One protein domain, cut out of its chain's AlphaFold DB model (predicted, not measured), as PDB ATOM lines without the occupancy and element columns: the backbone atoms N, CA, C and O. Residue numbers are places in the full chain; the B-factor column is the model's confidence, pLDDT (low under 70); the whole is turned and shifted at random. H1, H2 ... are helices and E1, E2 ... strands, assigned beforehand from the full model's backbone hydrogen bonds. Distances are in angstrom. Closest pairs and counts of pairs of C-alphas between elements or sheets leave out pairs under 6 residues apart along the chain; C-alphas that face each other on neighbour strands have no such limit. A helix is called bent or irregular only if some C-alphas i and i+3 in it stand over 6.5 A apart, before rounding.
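Overview. This is residues 29 to 72 of the 72 residues of the protein "Bacteriocin" of Sphingobacteriales bacterium (UniProt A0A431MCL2). A small, strongly twisted sheet of three strands has one helix, H1, packed over one of its faces, while no named element covers the other face. Along the chain H1 comes between E2, at one edge of the sheet, and E3, at the other edge, with E1 in the middle of the sheet. The printed part has 44 residues, with three named strands and one named helix in the order E1, E2, H1, E3; the sheet runs E2, E1, E3, antiparallel throughout, and the class is mixed, helices and strands. The whole is compact, with a radius of gyration of the C-alphas of 9.1 A, and rounded, spanning 24 by 18 by 14 A.

Arrangement. The inner strand is E1, residues 29 to 33. Edge strand E3, residues 66 to 71, is antiparallel to it at 163 degrees, with N 31 and O 68 within hydrogen-bond range at 2.8 A. Edge strand E2, residues 41 to 47, forms a hairpin with E1, antiparallel at 149 degrees, with N 30 and O 45 at 2.8 A. The sheet is only just strongly twisted, its C-alphas lying up to 4.3 A off the best plane. H1, residues 50 to 60, is on the sheet, in two layers, a helix on one face of a sheet. Its closest C-alphas to E3 are those of Tyr 54 and Ala 67, 5.0 A apart; to E1, those of Cys 57 and Cys 32, 5.5 A. E2, H1 and E3 form a split strand-helix-strand unit, two strands running the same way with E1 between them, and its crossover is right-handed. In H1, 5 of 7 O i to N i+4 pairs are within hydrogen-bond range.

Along the chain. E1 begins at C-alpha 29 (117.894, 120.978, 97.231) and is 13.1 A long. E2 measures 16.8 A and E3 16.9 A, ending at C-alpha 71 (114.024, 125.265, 94.742). H1 measures 15.5 A from C-alpha 50 (111.859, 123.950, 101.857) and is irregular: C-alphas 51 and 54 are 7.8 A apart.

Size, cuts and confidence. The two C-alphas farthest apart, those of Ser 63 and Ser 72, are 26.3 A apart. The printed part has no cut and no long link. Its mean pLDDT is 87.9, and no printed residue is under 70.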
ATOM      1  N   THR A  29     116.662 121.484  96.628       89.75
ATOM      2  CA  THR A  29     117.894 120.978  97.231       89.75
ATOM      3  C   THR A  29     118.104 121.693  98.551       89.75
ATOM      4  O   THR A  29     118.129 122.921  98.587       89.75
ATOM      5  N   SER A  30     118.235 120.934  99.635       91.50
ATOM      6  CA  SER A  30     118.571 121.465 100.950       91.50
ATOM      7  C   SER A  30     119.986 121.089 101.339       91.50
ATOM      8  O   SER A  30     120.313 119.912 101.465       91.50
ATOM      9  N   THR A  31     120.818 122.100 101.526       93.19
ATOM     10  CA  THR A  31     122.178 121.983 102.032       93.19
ATOM     11  C   THR A  31     122.148 121.950 103.553       93.19
ATOM     12  O   THR A  31     121.621 122.860 104.195       93.19
ATOM     13  N   CYS A  32     122.729 120.911 104.138       93.75
ATOM     14  CA  CYS A  32     122.806 120.701 105.574       93.75
ATOM     15  C   CYS A  32     124.146 121.224 106.108       93.75
ATOM     16  O   CYS A  32     125.189 121.028 105.481       93.75
ATOM     17  N   TRP A  33     124.127 121.843 107.289       94.75
ATOM     18  CA  TRP A  33     125.297 122.488 107.894       94.75
ATOM     19  C   TRP A  33     125.524 121.998 109.324       94.75
ATOM     20  O   TRP A  33     124.559 121.850 110.084       94.75
ATOM     21  N   ASP A  34     126.785 121.792 109.717       91.06
ATOM     22  CA  ASP A  34     127.135 121.366 111.084       91.06
ATOM     23  C   ASP A  34     127.145 122.506 112.116       91.06
ATOM     24  O   ASP A  34     127.034 122.244 113.313       91.06
ATOM     25  N   ALA A  35     127.192 123.766 111.666       87.38
ATOM     26  CA  ALA A  35     127.143 124.940 112.538       87.38
ATOM     27  C   ALA A  35     126.148 126.008 112.029       87.38
ATOM     28  O   ALA A  35     125.874 126.092 110.826       87.38
ATOM     29  N   PRO A  36     125.581 126.847 112.921       76.44
ATOM     30  CA  PRO A  36     124.551 127.826 112.558       76.44
ATOM     31  C   PRO A  36     125.098 129.037 111.777       76.44
ATOM     32  O   PRO A  36     124.392 129.606 110.935       76.44
ATOM     33  N   VAL A  37     126.353 129.417 112.030       74.69
ATOM     34  CA  VAL A  37     127.075 130.524 111.387       74.69
ATOM     35  C   VAL A  37     128.500 130.032 111.131       74.69
ATOM     36  O   VAL A  37     129.134 129.550 112.062       74.69
ATOM     37  N   GLU A  38     128.956 130.089 109.876       70.94
ATOM     38  CA  GLU A  38     130.289 129.619 109.435       70.94
ATOM     39  C   GLU A  38     130.583 128.122 109.661       70.94
ATOM     40  O   GLU A  38     131.732 127.711 109.793       70.94
ATOM     41  N   GLY A  39     129.539 127.289 109.680       74.38
ATOM     42  CA  GLY A  39     129.693 125.832 109.665       74.38
ATOM     43  C   GLY A  39     130.148 125.301 108.311       74.38
ATOM     44  O   GLY A  39     130.010 125.976 107.288       74.38
ATOM     45  N   ASN A  40     130.631 124.062 108.295       88.31
ATOM     46  CA  ASN A  40     130.923 123.362 107.056       88.31
ATOM     47  C   ASN A  40     129.637 122.764 106.484       88.31
ATOM     48  O   ASN A  40     128.733 122.318 107.203       88.31
ATOM     49  N   GLU A  41     129.568 122.738 105.156       91.50
ATOM     50  CA  GLU A  41     128.598 121.897 104.474       91.50
ATOM     51  C   GLU A  41     128.953 120.436 104.765       91.50
ATOM     52  O   GLU A  41     130.055 119.973 104.468       91.50
ATOM     53  N   ILE A  42     128.004 119.706 105.343       92.88
ATOM     54  CA  ILE A  42     128.137 118.261 105.580       92.88
ATOM     55  C   ILE A  42     127.531 117.437 104.442       92.88
ATOM     56  O   ILE A  42     127.856 116.261 104.285       92.88
ATOM     57  N   GLY A  43     126.655 118.051 103.648       91.44
ATOM     58  CA  GLY A  43     126.060 117.461 102.460       91.44
ATOM     59  C   GLY A  43     124.750 118.138 102.079       91.44
ATOM     60  O   GLY A  43     124.360 119.148 102.661       91.44
ATOM     61  N   SER A  44     124.056 117.556 101.103       90.25
ATOM     62  CA  SER A  44     122.778 118.063 100.603       90.25
ATOM     63  C   SER A  44     121.762 116.934 100.430       90.25
ATOM     64  O   SER A  44     122.125 115.811 100.079       90.25
ATOM     65  N   VAL A  45     120.484 117.234 100.656       89.25
ATOM     66  CA  VAL A  45     119.349 116.317 100.484       89.25
ATOM     67  C   VAL A  45     118.319 116.909  99.528       89.25
ATOM     68  O   VAL A  45     118.078 118.117  99.518       89.25
ATOM     69  N   SER A  46     117.685 116.060  98.723       87.75
ATOM     70  CA  SER A  46     116.566 116.467  97.870       87.75
ATOM     71  C   SER A  46     115.263 116.387  98.659       87.75
ATOM     72  O   SER A  46     114.950 115.352  99.246       87.75
ATOM     73  N   VAL A  47     114.497 117.473  98.668       85.50
ATOM     74  CA  VAL A  47     113.216 117.579  99.370       85.50
ATOM     75  C   VAL A  47     112.137 118.119  98.442       85.50
ATOM     76  O   VAL A  47     112.408 118.880  97.517       85.50
ATOM     77  N   SER A  48     110.889 117.738  98.700       83.75
ATOM     78  CA  SER A  48     109.734 118.234  97.940       83.75
ATOM     79  C   SER A  48     109.375 119.687  98.267       83.75
ATOM     80  O   SER A  48     108.618 120.310  97.537       83.75
ATOM     81  N   SER A  49     109.848 120.223  99.397       83.81
ATOM     82  CA  SER A  49     109.629 121.618  99.791       83.81
ATOM     83  C   SER A  49     110.671 122.069 100.815       83.81
ATOM     84  O   SER A  49     111.156 121.260 101.610       83.81
ATOM     85  N   CYS A  50     110.960 123.373 100.855       85.69
ATOM     86  CA  CYS A  50     111.859 123.950 101.857       85.69
ATOM     87  C   CYS A  50     111.308 123.945 103.286       85.69
ATOM     88  O   CYS A  50     112.041 124.229 104.220       85.69
ATOM     89  N   SER A  51     110.036 123.610 103.487       86.44
ATOM     90  CA  SER A  51     109.424 123.576 104.818       86.44
ATOM     91  C   SER A  51     109.878 122.369 105.645       86.44
ATOM     92  O   SER A  51     109.850 122.402 106.872       86.44
ATOM     93  N   THR A  52     110.271 121.283 104.978       85.56
ATOM     94  CA  THR A  52     110.666 120.010 105.606       85.56
ATOM     95  C   THR A  52     112.177 119.778 105.569       85.56
ATOM     96  O   THR A  52     112.652 118.687 105.885       85.56
ATOM     97  N   ASP A  53     112.935 120.788 105.156       88.69
ATOM     98  CA  ASP A  53     114.331 120.671 104.757       88.69
ATOM     99  C   ASP A  53     115.257 120.365 105.944       88.69
ATOM    100  O   ASP A  53     116.014 119.395 105.919       88.69
ATOM    101  N   TYR A  54     115.085 121.085 107.052       89.50
ATOM    102  CA  TYR A  54     115.819 120.836 108.287       89.50
ATOM    103  C   TYR A  54     115.554 119.444 108.874       89.50
ATOM    104  O   TYR A  54     116.479 118.784 109.344       89.50
ATOM    105  N   GLY A  55     114.307 118.965 108.812       90.19
ATOM    106  CA  GLY A  55     113.948 117.622 109.277       90.19
ATOM    107  C   GLY A  55     114.624 116.525 108.452       90.19
ATOM    108  O   GLY A  55     115.187 115.587 109.018       90.19
ATOM    109  N   ALA A  56     114.638 116.677 107.124       89.56
ATOM    110  CA  ALA A  56     115.351 115.774 106.225       89.56
ATOM    111  C   ALA A  56     116.866 115.799 106.486       89.56
ATOM    112  O   ALA A  56     117.485 114.742 106.628       89.56
ATOM    113  N   CYS A  57     117.444 116.992 106.656       91.69
ATOM    114  CA  CYS A  57     118.843 117.162 107.036       91.69
ATOM    115  C   CYS A  57     119.169 116.476 108.361       91.69
ATOM    116  O   CYS A  57     120.142 115.742 108.419       91.69
ATOM    117  N   LYS A  58     118.351 116.637 109.407       91.69
ATOM    118  CA  LYS A  58     118.549 115.957 110.698       91.69
ATOM    119  C   LYS A  58     118.423 114.438 110.607       91.69
ATOM    120  O   LYS A  58     119.142 113.732 111.311       91.69
ATOM    121  N   SER A  59     117.517 113.939 109.765       93.38
ATOM    122  CA  SER A  59     117.311 112.502 109.576       93.38
ATOM    123  C   SER A  59     118.492 111.840 108.866       93.38
ATOM    124  O   SER A  59     118.866 110.728 109.226       93.38
ATOM    125  N   GLN A  60     119.072 112.508 107.864       92.19
ATOM    126  CA  GLN A  60     120.217 111.992 107.107       92.19
ATOM    127  C   GLN A  60     121.555 112.299 107.799       92.19
ATOM    128  O   GLN A  60     122.467 111.473 107.798       92.19
ATOM    129  N   TYR A  61     121.657 113.480 108.409       91.75
ATOM    130  CA  TYR A  61     122.832 114.019 109.081       91.75
ATOM    131  C   TYR A  61     122.458 114.483 110.503       91.75
ATOM    132  O   TYR A  61     122.071 115.634 110.715       91.75
ATOM    133  N   PRO A  62     122.606 113.624 111.526       90.44
ATOM    134  CA  PRO A  62     122.207 113.945 112.902       90.44
ATOM    135  C   PRO A  62     122.920 115.171 113.496       90.44
ATOM    136  O   PRO A  62     122.366 115.864 114.358       90.44
ATOM    137  N   SER A  63     124.137 115.452 113.019       90.69
ATOM    138  CA  SER A  63     124.943 116.623 113.375       90.69
ATOM    139  C   SER A  63     124.494 117.916 112.692       90.69
ATOM    140  O   SER A  63     124.965 118.975 113.088       90.69
ATOM    141  N   ALA A  64     123.575 117.871 111.719       91.25
ATOM    142  CA  ALA A  64     123.044 119.074 111.086       91.25
ATOM    143  C   ALA A  64     122.369 119.961 112.137       91.25
ATOM    144  O   ALA A  64     121.473 119.508 112.847       91.25
ATOM    145  N   VAL A  65     122.761 121.221 112.247       93.12
ATOM    146  CA  VAL A  65     122.109 122.202 113.142       93.12
ATOM    147  C   VAL A  65     121.416 123.314 112.366       93.12
ATOM    148  O   VAL A  65     120.690 124.120 112.942       93.12
ATOM    149  N   LYS A  66     121.605 123.327 111.047       91.50
ATOM    150  CA  LYS A  66     120.975 124.246 110.110       91.50
ATOM    151  C   LYS A  66     120.804 123.558 108.758       91.50
ATOM    152  O   LYS A  66     121.578 122.671 108.401       91.50
ATOM    153  N   ALA A  67     119.801 124.000 108.014       90.00
ATOM    154  CA  ALA A  67     119.568 123.614 106.634       90.00
ATOM    155  C   ALA A  67     119.305 124.873 105.791       90.00
ATOM    156  O   ALA A  67     118.900 125.912 106.317       90.00
ATOM    157  N   THR A  68     119.661 124.847 104.512       91.69
ATOM    158  CA  THR A  68     119.445 125.953 103.572       91.69
ATOM    159  C   THR A  68     118.897 125.380 102.289       91.69
ATOM    160  O   THR A  68     119.557 124.571 101.651       91.69
ATOM    161  N   CYS A  69     117.699 125.802 101.916       89.31
ATOM    162  CA  CYS A  69     116.969 125.185 100.829       89.31
ATOM    163  C   CYS A  69     116.821 126.109  99.620       89.31
ATOM    164  O   CYS A  69     116.552 127.302  99.756       89.31
ATOM    165  N   VAL A  70     116.992 125.527  98.433       88.69
ATOM    166  CA  VAL A  70     116.888 126.187  97.131       88.69
ATOM    167  C   VAL A  70     116.007 125.336  96.220       88.69
ATOM    168  O   VAL A  70     116.313 124.172  95.976       88.69
ATOM    169  N   CYS A  71     114.918 125.910  95.710       82.81
ATOM    170  CA  CYS A  71     114.024 125.265  94.742       82.81
ATOM    171  C   CYS A  71     114.304 125.787  93.328       82.81
ATOM    172  O   CYS A  71     114.597 126.973  93.171       82.81
ATOM    173  N   SER A  72     114.226 124.909  92.324       70.88
ATOM    174  CA  SER A  72     114.308 125.254  90.892       70.88
ATOM    175  C   SER A  72     112.954 125.140  90.205       70.88
ATOM    176  O   SER A  72     112.145 124.295  90.649       70.88
TER     177      SER A  72